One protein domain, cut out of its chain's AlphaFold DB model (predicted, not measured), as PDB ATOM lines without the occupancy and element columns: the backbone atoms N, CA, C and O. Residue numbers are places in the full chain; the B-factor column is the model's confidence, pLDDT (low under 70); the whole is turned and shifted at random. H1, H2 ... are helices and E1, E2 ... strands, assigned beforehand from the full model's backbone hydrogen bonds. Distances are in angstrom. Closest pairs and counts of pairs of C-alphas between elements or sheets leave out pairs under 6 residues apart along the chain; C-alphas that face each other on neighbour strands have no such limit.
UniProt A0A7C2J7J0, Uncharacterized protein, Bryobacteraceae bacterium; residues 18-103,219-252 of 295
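AT A GLANCE: This is residues 18 to 103 and 219 to 252 of the 295 residues of an uncharacterized protein of Bryobacteraceae bacterium (UniProt A0A7C2J7J0). Two separate two-stranded hairpins are strung together by long loops: the longer, E1 and E2, has the small helices H3 and H4 at one end, and the shorter, E3 and E4, lies toward one end of the longest axis. H1 sits by E4, where residues 18 to 19 pair with that strand, while H2 lies away from the hairpins among the loops. The printed part has 120 residues, with four named helices and four named strands in the order H1, H2, H3, E1, E2, H4, E3, E4; both two-stranded sheets are antiparallel. The class is mixed, helices and strands, but under half of the residues are in named elements. The whole is compact, with a radius of gyration of the C-alphas of 15.7 A and spans of 47 by 34 by 27 A.

IN THESE COORDINATES: H1 is residues 20 to 23, with C-alpha 20 at (88.846, 63.504, 102.839). H2, residues 31 to 38, is 10.5 A long, and H3 is residues 57 to 60. E1, residues 70 to 77, is 21.2 A long and begins at C-alpha 70 (104.570, 69.598, 83.878). E2, residues 82 to 89, is 23.5 A long, and H4 is residues 90 to 94. E3, residues 238 to 243, is 15.9 A long; E4, residues 246 to 251, is 16.9 A long and ends at C-alpha 251 (87.344, 51.556, 106.078).

HOW THE PARTS SIT: E1 and E2 form an antiparallel hairpin, with 153 degrees between their directions; N 73 and O 86 are 2.8 A apart, within hydrogen-bond range. H3 and H4 touch, the closest C-alphas being those of Thr 57 and Ala 94, 4.4 A apart. The closest C-alphas of E1 and H4 are those of Leu 70 and Ala 90, 5.8 A apart. E3 and E4 form the other antiparallel hairpin, at 148 degrees, with N 241 and O 248 within hydrogen-bond range at 2.9 A. The closest C-alphas of H1 and E4 are those of Val 20 and Val 248, 6.0 A apart. E2 and E3 are only just apart, closest 8.2 A, and H2 is apart from the other named elements. In H2 and H4 every O i to N i+4 pair is within hydrogen-bond range; H1 and H3 are too short for such a pair, and each has its one O i to N i+3 pair within range.

THE WHOLE: The two C-alphas farthest apart, those of Val 103 and Lys 252, are 48.8 A apart. Residues 104 to 218 are not printed, and C-alphas 103 and 219 are 14.7 A apart across this cut. Of the links that are printed whole, H2 to H3 is long, with 18 residues. Residues 219 to 237 also hold no named element. The mean pLDDT of the printed part is 94.7, and no printed residue is under 70.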
ATOM      1  N   TYR A  18      86.538  58.661 108.157       95.19
ATOM      2  CA  TYR A  18      87.204  59.937 108.395       95.19
ATOM      3  C   TYR A  18      87.030  60.895 107.196       95.19
ATOM      4  O   TYR A  18      86.515  60.525 106.134       95.19
ATOM      5  N   SER A  19      87.411  62.165 107.369       93.69
ATOM      6  CA  SER A  19      87.257  63.194 106.330       93.69
ATOM      7  C   SER A  19      88.290  63.058 105.207       93.69
ATOM      8  O   SER A  19      89.432  62.663 105.425       93.69
ATOM      9  N   VAL A  20      87.928  63.483 103.995       94.19
ATOM     10  CA  VAL A  20      88.846  63.504 102.839       94.19
ATOM     11  C   VAL A  20      90.132  64.298 103.117       94.19
ATOM     12  O   VAL A  20      91.177  63.984 102.558       94.19
ATOM     13  N   GLU A  21      90.093  65.289 104.011       94.44
ATOM     14  CA  GLU A  21      91.257  66.105 104.387       94.44
ATOM     15  C   GLU A  21      92.410  65.275 104.971       94.44
ATOM     16  O   GLU A  21      93.571  65.652 104.833       94.44
ATOM     17  N   LYS A  22      92.124  64.104 105.560       96.06
ATOM     18  CA  LYS A  22      93.154  63.158 106.028       96.06
ATOM     19  C   LYS A  22      93.958  62.528 104.887       96.06
ATOM     20  O   LYS A  22      94.975  61.898 105.154       96.06
ATOM     21  N   LEU A  23      93.518  62.690 103.637       97.06
ATOM     22  CA  LEU A  23      94.250  62.270 102.441       97.06
ATOM     23  C   LEU A  23      95.154  63.375 101.876       97.06
ATOM     24  O   LEU A  23      95.911  63.098 100.947       97.06
ATOM     25  N   PHE A  24      95.061  64.616 102.370       97.81
ATOM     26  CA  PHE A  24      95.781  65.757 101.803       97.81
ATOM     27  C   PHE A  24      97.289  65.640 102.014       97.81
ATOM     28  O   PHE A  24      97.778  65.617 103.145       97.81
ATOM     29  N   LEU A  25      98.031  65.647 100.908       98.25
ATOM     30  CA  LEU A  25      99.487  65.529 100.887       98.25
ATOM     31  C   LEU A  25     100.200  66.785 101.396       98.25
ATOM     32  O   LEU A  25     101.377  66.716 101.719       98.25
ATOM     33  N   PHE A  26      99.511  67.921 101.492       98.00
ATOM     34  CA  PHE A  26     100.087  69.186 101.941       98.00
ATOM     35  C   PHE A  26      99.157  69.883 102.928       98.00
ATOM     36  O   PHE A  26      97.948  69.650 102.939       98.00
ATOM     37  N   ASP A  27      99.722  70.745 103.767       96.06
ATOM     38  CA  ASP A  27      98.935  71.644 104.605       96.06
ATOM     39  C   ASP A  27      98.371  72.816 103.799       96.06
ATOM     40  O   ASP A  27      98.944  73.269 102.803       96.06
ATOM     41  N   ARG A  28      97.217  73.319 104.245       96.75
ATOM     42  CA  ARG A  28      96.621  74.549 103.722       96.75
ATOM     43  C   ARG A  28      97.193  75.742 104.482       96.75
ATOM     44  O   ARG A  28      96.993  75.858 105.688       96.75
ATOM     45  N   HIS A  29      97.823  76.673 103.776       97.56
ATOM     46  CA  HIS A  29      98.458  77.841 104.376       97.56
ATOM     47  C   HIS A  29      97.704  79.164 104.139       97.56
ATOM     48  O   HIS A  29      97.075  79.413 103.102       97.56
ATOM     49  N   THR A  30      97.802  80.048 105.130       96.94
ATOM     50  CA  THR A  30      97.641  81.505 105.005       96.94
ATOM     51  C   THR A  30      99.034  82.140 104.994       96.94
ATOM     52  O   THR A  30     100.011  81.447 105.265       96.94
ATOM     53  N   ARG A  31      99.174  83.445 104.714       96.50
ATOM     54  CA  ARG A  31     100.499  84.099 104.820       96.50
ATOM     55  C   ARG A  31     101.093  83.960 106.225       96.50
ATOM     56  O   ARG A  31     102.276  83.673 106.347       96.50
ATOM     57  N   ALA A  32     100.257  84.084 107.258       96.00
ATOM     58  CA  ALA A  32     100.676  83.941 108.649       96.00
ATOM     59  C   ALA A  32     101.125  82.508 108.975       96.00
ATOM     60  O   ALA A  32     102.209  82.325 109.522       96.00
ATOM     61  N   SER A  33     100.339  81.486 108.606       97.12
ATOM     62  CA  SER A  33     100.764  80.103 108.864       97.12
ATOM     63  C   SER A  33     101.947  79.689 107.992       97.12
ATOM     64  O   SER A  33     102.758  78.887 108.428       97.12
ATOM     65  N   TRP A  34     102.097  80.259 106.793       97.19
ATOM     66  CA  TRP A  34     103.278  80.063 105.953       97.19
ATOM     67  C   TRP A  34     104.548  80.592 106.628       97.19
ATOM     68  O   TRP A  34     105.517  79.852 106.766       97.19
ATOM     69  N   GLU A  35     104.534  81.845 107.088       96.00
ATOM     70  CA  GLU A  35     105.678  82.447 107.782       96.00
ATOM     71  C   GLU A  35     106.016  81.695 109.074       96.00
ATOM     72  O   GLU A  35     107.186  81.440 109.350       96.00
ATOM     73  N   GLN A  36     105.002  81.242 109.816       96.44
ATOM     74  CA  GLN A  36     105.204  80.406 110.997       96.44
ATOM     75  C   GLN A  36     105.837  79.044 110.662       96.44
ATOM     76  O   GLN A  36     106.691  78.574 111.410       96.44
ATOM     77  N   THR A  37     105.418  78.393 109.572       95.69
ATOM     78  CA  THR A  37     105.925  77.068 109.183       95.69
ATOM     79  C   THR A  37     107.332  77.134 108.588       95.69
ATOM     80  O   THR A  37     108.157  76.279 108.897       95.69
ATOM     81  N   PHE A  38     107.614  78.121 107.735       95.38
ATOM     82  CA  PHE A  38     108.844  78.158 106.936       95.38
ATOM     83  C   PHE A  38     109.857  79.217 107.387       95.38
ATOM     84  O   PHE A  38     110.983  79.223 106.898       95.38
ATOM     85  N   GLY A  39     109.489  80.102 108.317       94.81
ATOM     86  CA  GLY A  39     110.359  81.177 108.806       94.81
ATOM     87  C   GLY A  39     110.596  82.302 107.792       94.81
ATOM     88  O   GLY A  39     111.452  83.155 108.016       94.81
ATOM     89  N   GLU A  40     109.860  82.309 106.681       93.88
ATOM     90  CA  GLU A  40     109.922  83.342 105.649       93.88
ATOM     91  C   GLU A  40     108.534  83.642 105.080       93.88
ATOM     92  O   GLU A  40     107.660  82.778 105.047       93.88
ATOM     93  N   GLN A  41     108.314  84.874 104.618       94.75
ATOM     94  CA  GLN A  41     107.047  85.262 103.998       94.75
ATOM     95  C   GLN A  41     106.843  84.559 102.650       94.75
ATOM     96  O   GLN A  41     107.771  84.428 101.852       94.75
ATOM     97  N   ALA A  42     105.597  84.199 102.337       95.25
ATOM     98  CA  ALA A  42     105.247  83.733 100.996       95.25
ATOM     99  C   ALA A  42     105.474  84.844  99.947       95.25
ATOM    100  O   ALA A  42     105.251  86.019 100.273       95.25
ATOM    101  N   PRO A  43     105.820  84.503  98.689       93.69
ATOM    102  CA  PRO A  43     105.994  85.472  97.605       93.69
ATOM    103  C   PRO A  43     104.786  86.406  97.415       93.69
ATOM    104  O   PRO A  43     103.660  86.011  97.748       93.69
ATOM    105  N   PRO A  44     104.973  87.627  96.873       93.81
ATOM    106  CA  PRO A  44     103.872  88.540  96.572       93.81
ATOM    107  C   PRO A  44     102.753  87.872  95.766       93.81
ATOM    108  O   PRO A  44     103.007  86.987  94.949       93.81
ATOM    109  N   TRP A  45     101.513  88.301  96.012       95.06
ATOM    110  CA  TRP A  45     100.356  87.822  95.256       95.06
ATOM    111  C   TRP A  45     100.548  88.074  93.754       95.06
ATOM    112  O   TRP A  45     100.941  89.168  93.347       95.06
ATOM    113  N   ASN A  46     100.244  87.064  92.938       93.94
ATOM    114  CA  ASN A  46     100.262  87.161  91.487       93.94
ATOM    115  C   ASN A  46      98.847  86.944  90.933       93.94
ATOM    116  O   ASN A  46      98.303  85.842  91.022       93.94
ATOM    117  N   LYS A  47      98.278  87.984  90.317       93.06
ATOM    118  CA  LYS A  47      96.926  87.968  89.741       93.06
ATOM    119  C   LYS A  47      96.765  87.040  88.538       93.06
ATOM    120  O   LYS A  47      95.665  86.545  88.289       93.06
ATOM    121  N   ASP A  48      97.844  86.748  87.823       94.12
ATOM    122  CA  ASP A  48      97.811  85.848  86.668       94.12
ATOM    123  C   ASP A  48      97.707  84.380  87.104       94.12
ATOM    124  O   ASP A  48      97.367  83.503  86.312       94.12
ATOM    125  N   ARG A  49      97.924  84.105  88.395       95.00
ATOM    126  CA  ARG A  49      97.795  82.783  89.006       95.00
ATOM    127  C   ARG A  49      96.548  82.725  89.885       95.00
ATOM    128  O   ARG A  49      96.163  83.706  90.513       95.00
ATOM    129  N   ARG A  50      95.919  81.551  89.966       96.50
ATOM    130  CA  ARG A  50      94.825  81.306  90.925       96.50
ATOM    131  C   ARG A  50      95.370  81.230  92.349       96.50
ATOM    132  O   ARG A  50      96.561  80.981  92.550       96.50
ATOM    133  N   ILE A  51      94.487  81.378  93.333       98.19
ATOM    134  CA  ILE A  51      94.821  81.112  94.734       98.19
ATOM    135  C   ILE A  51      95.321  79.675  94.871       98.19
ATOM    136  O   ILE A  51      94.639  78.733  94.473       98.19
ATOM    137  N   LYS A  52      96.494  79.503  95.479       98.00
ATOM    138  CA  LYS A  52      97.071  78.191  95.772       98.00
ATOM    139  C   LYS A  52      97.714  78.211  97.148       98.00
ATOM    140  O   LYS A  52      98.704  78.907  97.359       98.00
ATOM    141  N   ARG A  53      97.148  77.433  98.071       97.94
ATOM    142  CA  ARG A  53      97.485  77.458  99.506       97.94
ATOM    143  C   ARG A  53      98.466  76.387  99.963       97.94
ATOM    144  O   ARG A  53      98.606  76.156 101.154       97.94
ATOM    145  N   TRP A  54      99.127  75.740  99.025       97.88
ATOM    146  CA  TRP A  54     100.085  74.673  99.261       97.88
ATOM    147  C   TRP A  54     101.232  74.831  98.262       97.88
ATOM    148  O   TRP A  54     101.097  75.540  97.260       97.88
ATOM    149  N   ALA A  55     102.357  74.182  98.530       97.62
ATOM    150  CA  ALA A  55     103.514  74.167  97.651       97.62
ATOM    151  C   ALA A  55     104.165  72.785  97.695       97.62
ATOM    152  O   ALA A  55     104.099  72.113  98.714       97.62
ATOM    153  N   ASP A  56     104.791  72.387  96.596       97.12
ATOM    154  CA  ASP A  56     105.547  71.147  96.490       97.12
ATOM    155  C   ASP A  56     106.933  71.457  95.937       97.12
ATOM    156  O   ASP A  56     107.129  71.559  94.728       97.12
ATOM    157  N   THR A  57     107.909  71.644  96.819       95.75
ATOM    158  CA  THR A  57     109.281  71.935  96.393       95.75
ATOM    159  C   THR A  57     109.956  70.725  95.755       95.75
ATOM    160  O   THR A  57     110.938  70.910  95.038       95.75
ATOM    161  N   THR A  58     109.431  69.508  95.953       95.62
ATOM    162  CA  THR A  58     109.955  68.306  95.280       95.62
ATOM    163  C   THR A  58     109.688  68.330  93.780       95.62
ATOM    164  O   THR A  58     110.455  67.761  93.014       95.62
ATOM    165  N   ALA A  59     108.693  69.102  93.332       94.44
ATOM    166  CA  ALA A  59     108.422  69.317  91.915       94.44
ATOM    167  C   ALA A  59     109.584  69.979  91.156       94.44
ATOM    168  O   ALA A  59     109.603  69.925  89.933       94.44
ATOM    169  N   LEU A  60     110.530  70.621  91.854       94.25
ATOM    170  CA  LEU A  60     111.737  71.202  91.255       94.25
ATOM    171  C   LEU A  60     112.937  70.248  91.286       94.25
ATOM    172  O   LEU A  60     113.984  70.566  90.719       94.25
ATOM    173  N   GLU A  61     112.822  69.098  91.949       90.69
ATOM    174  CA  GLU A  61     113.893  68.110  91.983       90.69
ATOM    175  C   GLU A  61     114.077  67.527  90.572       90.69
ATOM    176  O   GLU A  61     113.137  67.041  89.950       90.69
ATOM    177  N   GLN A  62     115.308  67.586  90.052       79.81
ATOM    178  CA  GLN A  62     115.687  67.041  88.738       79.81
ATOM    179  C   GLN A  62     114.996  67.693  87.522       79.81
ATOM    180  O   GLN A  62     114.925  67.090  86.451       79.81
ATOM    181  N   VAL A  63     114.537  68.940  87.656       87.12
ATOM    182  CA  VAL A  63     113.914  69.697  86.561       87.12
ATOM    183  C   VAL A  63     114.913  70.650  85.904       87.12
ATOM    184  O   VAL A  63     115.522  71.478  86.581       87.12
ATOM    185  N   SER A  64     115.067  70.559  84.579       89.31
ATOM    186  CA  SER A  64     115.928  71.458  83.791       89.31
ATOM    187  C   SER A  64     115.206  72.718  83.302       89.31
ATOM    188  O   SER A  64     115.836  73.768  83.189       89.31
ATOM    189  N   ASP A  65     113.896  72.630  83.052       92.50
ATOM    190  CA  ASP A  65     113.039  73.749  82.648       92.50
ATOM    191  C   ASP A  65     111.747  73.768  83.487       92.50
ATOM    192  O   ASP A  65     110.743  73.148  83.122       92.50
ATOM    193  N   PRO A  66     111.753  74.452  84.646       92.62
ATOM    194  CA  PRO A  66     110.643  74.403  85.592       92.62
ATOM    195  C   PRO A  66     109.395  75.161  85.140       92.62
ATOM    196  O   PRO A  66     108.340  75.005  85.755       92.62
ATOM    197  N   ASP A  67     109.497  75.974  84.091       93.62
ATOM    198  CA  ASP A  67     108.377  76.750  83.565       93.62
ATOM    199  C   ASP A  67     107.576  75.970  82.509       93.62
ATOM    200  O   ASP A  67     106.381  76.217  82.345       93.62
ATOM    201  N   HIS A  68     108.190  74.969  81.866       92.69
ATOM    202  CA  HIS A  68     107.537  74.136  80.848       92.69
ATOM    203  C   HIS A  68     107.389  72.662  81.244       92.69
ATOM    204  O   HIS A  68     106.536  71.966  80.689       92.69
ATOM    205  N   GLN A  69     108.170  72.162  82.208       94.94
ATOM    206  CA  GLN A  69     108.007  70.801  82.710       94.94
ATOM    207  C   GLN A  69     106.762  70.696  83.596       94.94
ATOM    208  O   GLN A  69     106.616  71.410  84.587       94.94
ATOM    209  N   LEU A  70     105.864  69.782  83.231       95.62
ATOM    210  CA  LEU A  70     104.570  69.598  83.878       95.62
ATOM    211  C   LEU A  70     104.617  68.491  84.937       95.62
ATOM    212  O   LEU A  70     105.227  67.443  84.727       95.62
ATOM    213  N   VAL A  71     103.908  68.706  86.042       95.81
ATOM    214  CA  VAL A  71     103.724  67.749  87.137       95.81
ATOM    215  C   VAL A  71     102.235  67.457  87.296       95.81
ATOM    216  O   VAL A  71     101.408  68.373  87.318       95.81
ATOM    217  N   GLU A  72     101.891  66.173  87.382       96.88
ATOM    218  CA  GLU A  72     100.516  65.704  87.559       96.88
ATOM    219  C   GLU A  72     100.229  65.424  89.037       96.88
ATOM    220  O   GLU A  72     100.996  64.757  89.726       96.88
ATOM    221  N   TYR A  73      99.075  65.889  89.505       97.81
ATOM    222  CA  TYR A  73      98.565  65.625  90.842       97.81
ATOM    223  C   TYR A  73      97.151  65.061  90.771       97.81
ATOM    224  O   TYR A  73      96.359  65.419  89.898       97.81
ATOM    225  N   THR A  74      96.806  64.234  91.753       97.81
ATOM    226  CA  THR A  74      95.432  63.783  91.982       97.81
ATOM    227  C   THR A  74      94.831  64.569  93.140       97.81
ATOM    228  O   THR A  74      95.497  64.786  94.146       97.81
ATOM    229  N   TRP A  75      93.583  65.006  93.018       97.44
ATOM    230  CA  TRP A  75      92.835  65.706  94.065       97.44
ATOM    231  C   TRP A  75      91.402  65.176  94.128       97.44
ATOM    232  O   TRP A  75      90.927  64.538  93.189       97.44
ATOM    233  N   PHE A  76      90.706  65.413  95.237       96.31
ATOM    234  CA  PHE A  76      89.341  64.928  95.433       96.31
ATOM    235  C   PHE A  76      88.306  66.037  95.220       96.31
ATOM    236  O   PHE A  76      88.310  67.038  95.937       96.31
ATOM    237  N   ASP A  77      87.387  65.839  94.275       93.56
ATOM    238  CA  ASP A  77      86.251  66.732  94.066       93.56
ATOM    239  C   ASP A  77      85.078  66.321  94.954       93.56
ATOM    240  O   ASP A  77      84.451  65.282  94.741       93.56
ATOM    241  N   GLN A  78      84.760  67.160  95.941       88.50
ATOM    242  CA  GLN A  78      83.634  66.915  96.839       88.50
ATOM    243  C   GLN A  78      82.278  66.963  96.127       88.50
ATOM    244  O   GLN A  78      81.369  66.237  96.529       88.50
ATOM    245  N   ALA A  79      82.127  67.765  95.067       87.31
ATOM    246  CA  ALA A  79      80.845  67.910  94.383       87.31
ATOM    247  C   ALA A  79      80.449  66.610  93.664       87.31
ATOM    248  O   ALA A  79      79.323  66.119  93.819       87.31
ATOM    249  N   SER A  80      81.398  66.025  92.926       89.94
ATOM    250  CA  SER A  80      81.224  64.743  92.233       89.94
ATOM    251  C   SER A  80      81.582  63.520  93.082       89.94
ATOM    252  O   SER A  80      81.352  62.402  92.632       89.94
ATOM    253  N   ALA A  81      82.120  63.717  94.290       90.12
ATOM    254  CA  ALA A  81      82.634  62.666  95.170       90.12
ATOM    255  C   ALA A  81      83.624  61.722  94.457       90.12
ATOM    256  O   ALA A  81      83.540  60.501  94.579       90.12
ATOM    257  N   SER A  82      84.552  62.287  93.679       92.38
ATOM    258  CA  SER A  82      85.476  61.518  92.841       92.38
ATOM    259  C   SER A  82      86.865  62.144  92.782       92.38
ATOM    260  O   SER A  82      87.015  63.363  92.858       92.38
ATOM    261  N   PHE A  83      87.885  61.321  92.545       95.88
ATOM    262  CA  PHE A  83      89.226  61.820  92.260       95.88
ATOM    263  C   PHE A  83      89.322  62.400  90.850       95.88
ATOM    264  O   PHE A  83      88.754  61.869  89.895       95.88
ATOM    265  N   LYS A  84      90.062  63.498  90.731       97.00
ATOM    266  CA  LYS A  84      90.365  64.191  89.483       97.00
ATOM    267  C   LYS A  84      91.860  64.448  89.394       97.00
ATOM    268  O   LYS A  84      92.563  64.483  90.401       97.00
ATOM    269  N   LYS A  85      92.333  64.655  88.171       97.31
ATOM    270  CA  LYS A  85      93.713  65.042  87.895       97.31
ATOM    271  C   LYS A  85      93.817  66.551  87.726       97.31
ATOM    272  O   LYS A  85      92.872  67.205  87.283       97.31
ATOM    273  N   MET A  86      94.967  67.099  88.077       96.81
ATOM    274  CA  MET A  86      95.384  68.442  87.702       96.81
ATOM    275  C   MET A  86      96.841  68.405  87.268       96.81
ATOM    276  O   MET A  86      97.614  67.585  87.755       96.81
ATOM    277  N   VAL A  87      97.202  69.303  86.362       97.06
ATOM    278  CA  VAL A  87      98.556  69.419  85.831       97.06
ATOM    279  C   VAL A  87      99.015  70.853  86.040       97.06
ATOM    280  O   VAL A  87      98.258  71.779  85.753       97.06
ATOM    281  N   LEU A  88     100.223  71.027  86.571       96.88
ATOM    282  CA  LEU A  88     100.834  72.331  86.833       96.88
ATOM    283  C   LEU A  88     102.278  72.333  86.317       96.88
ATOM    284  O   LEU A  88     102.944  71.304  86.431       96.88
ATOM    285  N   PRO A  89     102.805  73.464  85.823       96.81
ATOM    286  CA  PRO A  89     104.247  73.640  85.680       96.81
ATOM    287  C   PRO A  89     104.970  73.413  87.012       96.81
ATOM    288  O   PRO A  89     104.455  73.788  88.068       96.81
ATOM    289  N   ALA A  90     106.179  72.858  86.981       96.62
ATOM    290  CA  ALA A  90     106.982  72.577  88.171       96.62
ATOM    291  C   ALA A  90     107.210  73.826  89.049       96.62
ATOM    292  O   ALA A  90     107.094  73.760  90.275       96.62
ATOM    293  N   ARG A  91     107.436  75.005  88.450       95.81
ATOM    294  CA  ARG A  91     107.542  76.271  89.199       95.81
ATOM    295  C   ARG A  91     106.233  76.647  89.892       95.81
ATOM    296  O   ARG A  91     106.246  77.119  91.032       95.81
ATOM    297  N   GLU A  92     105.097  76.447  89.229       96.44
ATOM    298  CA  GLU A  92     103.783  76.702  89.822       96.44
ATOM    299  C   GLU A  92     103.464  75.683  90.924       96.44
ATOM    300  O   GLU A  92     102.890  76.045  91.954       96.44
ATOM    301  N   ALA A  93     103.871  74.423  90.749       97.00
ATOM    302  CA  ALA A  93     103.796  73.371  91.755       97.00
ATOM    303  C   ALA A  93     104.572  73.749  93.035       97.00
ATOM    304  O   ALA A  93     104.019  73.666  94.135       97.00
ATOM    305  N   ALA A  94     105.782  74.285  92.889       96.44
ATOM    306  CA  ALA A  94     106.670  74.603  94.004       96.44
ATOM    307  C   ALA A  94     106.458  75.962  94.672       96.44
ATOM    308  O   ALA A  94     107.006  76.196  95.744       96.44
ATOM    309  N   THR A  95     105.675  76.865  94.085       96.25
ATOM    310  CA  THR A  95     105.444  78.199  94.660       96.25
ATOM    311  C   THR A  95     103.982  78.378  95.054       96.25
ATOM    312  O   THR A  95     103.099  78.123  94.229       96.25
ATOM    313  N   PRO A  96     103.671  78.834  96.278       97.25
ATOM    314  CA  PRO A  96     102.296  79.152  96.633       97.25
ATOM    315  C   PRO A  96     101.860  80.458  95.949       97.25
ATOM    316  O   PRO A  96     102.686  81.239  95.474       97.25
ATOM    317  N   ASN A  97     100.557  80.721  95.947       97.69
ATOM    318  CA  ASN A  97      99.998  82.024  95.589       97.69
ATOM    319  C   ASN A  97      98.935  82.375  96.632       97.69
ATOM    320  O   ASN A  97      97.756  82.040  96.485       97.69
ATOM    321  N   LEU A  98      99.396  82.927  97.756       97.81
ATOM    322  CA  LEU A  98      98.569  83.172  98.936       97.81
ATOM    323  C   LEU A  98      97.940  84.568  98.870       97.81
ATOM    324  O   LEU A  98      98.674  85.536  98.658       97.81
ATOM    325  N   PRO A  99      96.629  84.700  99.127       97.12
ATOM    326  CA  PRO A  99      96.005  85.993  99.348       97.12
ATOM    327  C   PRO A  99      96.551  86.712 100.580       97.12
ATOM    328  O   PRO A  99      96.993  86.082 101.544       97.12
ATOM    329  N   GLY A 100      96.452  88.035 100.561       94.81
ATOM    330  CA  GLY A 100      96.848  88.949 101.622       94.81
ATOM    331  C   GLY A 100      98.040  89.817 101.226       94.81
ATOM    332  O   GLY A 100      98.714  89.576 100.223       94.81
ATOM    333  N   LYS A 101      98.308  90.834 102.042       92.44
ATOM    334  CA  LYS A 101      99.372  91.812 101.811       92.44
ATOM    335  C   LYS A 101     100.774  91.208 101.982       92.44
ATOM    336  O   LYS A 101     101.014  90.476 102.940       92.44
ATOM    337  N   TYR A 102     101.699  91.544 101.083       94.31
ATOM    338  CA  TYR A 102     103.125  91.236 101.237       94.31
ATOM    339  C   TYR A 102     103.837  92.365 101.990       94.31
ATOM    340  O   TYR A 102     103.548  93.539 101.763       94.31
ATOM    341  N   VAL A 103     104.772  92.033 102.882       93.19
ATOM    342  CA  VAL A 103     105.544  93.038 103.621       93.19
ATOM    343  C   VAL A 103     106.930  93.167 103.002       93.19
ATOM    344  O   VAL A 103     107.817  92.350 103.252       93.19
ATOM    345  N   GLY A 219      94.602  89.660  96.236       92.81
ATOM    346  CA  GLY A 219      93.887  88.427  95.884       92.81
ATOM    347  C   GLY A 219      92.751  88.038  96.837       92.81
ATOM    348  O   GLY A 219      92.127  87.004  96.632       92.81
ATOM    349  N   GLU A 220      92.443  88.841  97.863       93.00
ATOM    350  CA  GLU A 220      91.369  88.539  98.828       93.00
ATOM    351  C   GLU A 220      89.977  88.491  98.184       93.00
ATOM    352  O   GLU A 220      89.080  87.833  98.699       93.00
ATOM    353  N   GLN A 221      89.813  89.170  97.047       92.25
ATOM    354  CA  GLN A 221      88.574  89.233  96.275       92.25
ATOM    355  C   GLN A 221      88.651  88.434  94.963       92.25
ATOM    356  O   GLN A 221      87.824  88.642  94.079       92.25
ATOM    357  N   ASP A 222      89.647  87.555  94.792       94.56
ATOM    358  CA  ASP A 222      89.747  86.724  93.585       94.56
ATOM    359  C   ASP A 222      88.552  85.749  93.512       94.56
ATOM    360  O   ASP A 222      88.398  84.910  94.403       94.56
ATOM    361  N   PRO A 223      87.692  85.833  92.475       95.06
ATOM    362  CA  PRO A 223      86.497  84.997  92.376       95.06
ATOM    363  C   PRO A 223      86.794  83.581  91.857       95.06
ATOM    364  O   PRO A 223      85.900  82.733  91.835       95.06
ATOM    365  N   ARG A 224      88.012  83.315  91.367       96.12
ATOM    366  CA  ARG A 224      88.370  82.018  90.783       96.12
ATOM    367  C   ARG A 224      88.496  80.964  91.890       96.12
ATOM    368  O   ARG A 224      89.030  81.260  92.957       96.12
ATOM    369  N   PRO A 225      88.080  79.709  91.641       94.25
ATOM    370  CA  PRO A 225      88.240  78.643  92.623       94.25
ATOM    371  C   PRO A 225      89.723  78.398  92.929       94.25
ATOM    372  O   PRO A 225      90.560  78.390  92.017       94.25
ATOM    373  N   GLU A 226      90.031  78.169  94.209       95.94
ATOM    374  CA  GLU A 226      91.383  77.828  94.659       95.94
ATOM    375  C   GLU A 226      91.876  76.545  93.966       95.94
ATOM    376  O   GLU A 226      91.100  75.631  93.671       95.94
ATOM    377  N   ILE A 227      93.184  76.453  93.724       97.50
ATOM    378  CA  ILE A 227      93.815  75.210  93.281       97.50
ATOM    379  C   ILE A 227      93.705  74.194  94.429       97.50
ATOM    380  O   ILE A 227      94.235  74.456  95.516       97.50
ATOM    381  N   PRO A 228      93.039  73.044  94.211       97.38
ATOM    382  CA  PRO A 228      92.783  72.066  95.261       97.38
ATOM    383  C   PRO A 228      94.087  71.454  95.771       97.38
ATOM    384  O   PRO A 228      95.099  71.448  95.069       97.38
ATOM    385  N   ILE A 229      94.072  70.951  97.004       98.06
ATOM    386  CA  ILE A 229      95.231  70.282  97.599       98.06
ATOM    387  C   ILE A 229      95.317  68.852  97.040       98.06
ATOM    388  O   ILE A 229      94.294  68.162  97.007       98.06
ATOM    389  N   PRO A 230      96.502  68.393  96.596       98.12
ATOM    390  CA  PRO A 230      96.711  67.012  96.194       98.12
ATOM    391  C   PRO A 230      96.358  66.022  97.306       98.12
ATOM    392  O   PRO A 230      96.688  66.243  98.473       98.12
ATOM    393  N   CYS A 231      95.747  64.904  96.934       97.62
ATOM    394  CA  CYS A 231      95.416  63.802  97.826       97.62
ATOM    395  C   CYS A 231      96.236  62.563  97.469       97.62
ATOM    396  O   CYS A 231      96.478  62.298  96.287       97.62
ATOM    397  N   ARG A 232      96.580  61.749  98.471       96.56
ATOM    398  CA  ARG A 232      97.037  60.381  98.207       96.56
ATOM    399  C   ARG A 232      95.905  59.544  97.586       96.56
ATOM    400  O   ARG A 232      94.729  59.838  97.836       96.56
ATOM    401  N   PRO A 233      96.225  58.501  96.801       94.69
ATOM    402  CA  PRO A 233      95.227  57.521  96.390       94.69
ATOM    403  C   PRO A 233      94.626  56.805  97.608       94.69
ATOM    404  O   PRO A 233      95.223  56.769  98.689       94.69
ATOM    405  N   LEU A 234      93.443  56.224  97.412       95.81
ATOM    406  CA  LEU A 234      92.831  55.357  98.412       95.81
ATOM    407  C   LEU A 234      93.586  54.042  98.516       95.81
ATOM    408  O   LEU A 234      93.933  53.431  97.501       95.81
ATOM    409  N   ASP A 235      93.755  53.580  99.744       96.56
ATOM    410  CA  ASP A 235      94.221  52.235 100.008       96.56
ATOM    411  C   ASP A 235      93.153  51.200  99.623       96.56
ATOM    412  O   ASP A 235      91.952  51.491  99.645       96.56
ATOM    413  N   PRO A 236      93.540  49.945  99.330       96.44
ATOM    414  CA  PRO A 236      92.595  48.888  98.972       96.44
ATOM    415  C   PRO A 236      91.520  48.617 100.028       96.44
ATOM    416  O   PRO A 236      90.494  48.026  99.702       96.44
ATOM    417  N   VAL A 237      91.736  49.028 101.278       95.88
ATOM    418  CA  VAL A 237      90.788  48.910 102.396       95.88
ATOM    419  C   VAL A 237      89.860  50.119 102.532       95.88
ATOM    420  O   VAL A 237      88.949  50.089 103.346       95.88
ATOM    421  N   GLU A 238      90.032  51.160 101.728       96.50
ATOM    422  CA  GLU A 238      89.253  52.395 101.789       96.50
ATOM    423  C   GLU A 238      88.224  52.465 100.655       96.50
ATOM    424  O   GLU A 238      88.367  51.837  99.599       96.50
ATOM    425  N   ALA A 239      87.151  53.214 100.888       94.75
ATOM    426  CA  ALA A 239      86.143  53.538  99.888       94.75
ATOM    427  C   ALA A 239      85.468  54.877 100.207       94.75
ATOM    428  O   ALA A 239      85.539  55.384 101.328       94.75
ATOM    429  N   ILE A 240      84.822  55.456  99.197       95.00
ATOM    430  CA  ILE A 240      84.114  56.733  99.305       95.00
ATOM    431  C   ILE A 240      82.650  56.443  99.605       95.00
ATOM    432  O   ILE A 240      82.017  55.658  98.900       95.00
ATOM    433  N   TYR A 241      82.097  57.129 100.599       91.81
ATOM    434  CA  TYR A 241      80.658  57.177 100.819       91.81
ATOM    435  C   TYR A 241      80.158  58.615 100.683       91.81
ATOM    436  O   TYR A 241      80.726  59.542 101.269       91.81
ATOM    437  N   ARG A 242      79.089  58.812  99.904       89.50
ATOM    438  CA  ARG A 242      78.476  60.129  99.701       89.50
ATOM    439  C   ARG A 242      77.425  60.380 100.776       89.50
ATOM    440  O   ARG A 242      76.493  59.599 100.933       89.50
ATOM    441  N   THR A 243      77.562  61.486 101.493       84.94
ATOM    442  CA  THR A 243      76.605  61.945 102.501       84.94
ATOM    443  C   THR A 243      75.858  63.183 101.989       84.94
ATOM    444  O   THR A 243      76.315  63.837 101.048       84.94
ATOM    445  N   PRO A 244      74.729  63.571 102.611       83.62
ATOM    446  CA  PRO A 244      74.067  64.844 102.307       83.62
ATOM    447  C   PRO A 244      74.958  66.082 102.510       83.62
ATOM    448  O   PRO A 244      74.650  67.148 101.989       83.62
ATOM    449  N   PHE A 245      76.063  65.939 103.249       81.50
ATOM    450  CA  PHE A 245      76.991  67.015 103.597       81.50
ATOM    451  C   PHE A 245      78.345  66.904 102.878       81.50
ATOM    452  O   PHE A 245      79.266  67.648 103.203       81.50
ATOM    453  N   GLY A 246      78.490  65.983 101.917       85.94
ATOM    454  CA  GLY A 246      79.713  65.817 101.132       85.94
ATOM    455  C   GLY A 246      80.108  64.356 100.950       85.94
ATOM    456  O   GLY A 246      79.285  63.508 100.610       85.94
ATOM    457  N   ALA A 247      81.387  64.057 101.147       91.88
ATOM    458  CA  ALA A 247      81.916  62.704 101.053       91.88
ATOM    459  C   ALA A 247      82.810  62.391 102.251       91.88
ATOM    460  O   ALA A 247      83.546  63.252 102.738       91.88
ATOM    461  N   VAL A 248      82.752  61.144 102.698       93.81
ATOM    462  CA  VAL A 248      83.629  60.595 103.732       93.81
ATOM    463  C   VAL A 248      84.382  59.402 103.170       93.81
ATOM    464  O   VAL A 248      83.905  58.730 102.250       93.81
ATOM    465  N   ILE A 249      85.552  59.138 103.737       95.75
ATOM    466  CA  ILE A 249      86.295  57.914 103.471       95.75
ATOM    467  C   ILE A 249      85.962  56.937 104.583       95.75
ATOM    468  O   ILE A 249      86.062  57.290 105.754       95.75
ATOM    469  N   TYR A 250      85.554  55.723 104.238       95.38
ATOM    470  CA  TYR A 250      85.312  54.670 105.216       95.38
ATOM    471  C   TYR A 250      86.233  53.479 104.975       95.38
ATOM    472  O   TYR A 250      86.654  53.198 103.850       95.38
ATOM    473  N   ARG A 251      86.549  52.781 106.063       95.94
ATOM    474  CA  ARG A 251      87.344  51.556 106.078       95.94
ATOM    475  C   ARG A 251      86.422  50.360 105.846       95.94
ATOM    476  O   ARG A 251      85.527  50.102 106.641       95.94
ATOM    477  N   LYS A 252      86.650  49.608 104.772       93.56
ATOM    478  CA  LYS A 252      85.899  48.391 104.405       93.56
ATOM    479  C   LYS A 252      86.155  47.215 105.346       93.56
ATOM    480  O   LYS A 252      85.365  46.280 105.398       93.56
TER     481      LYS A 252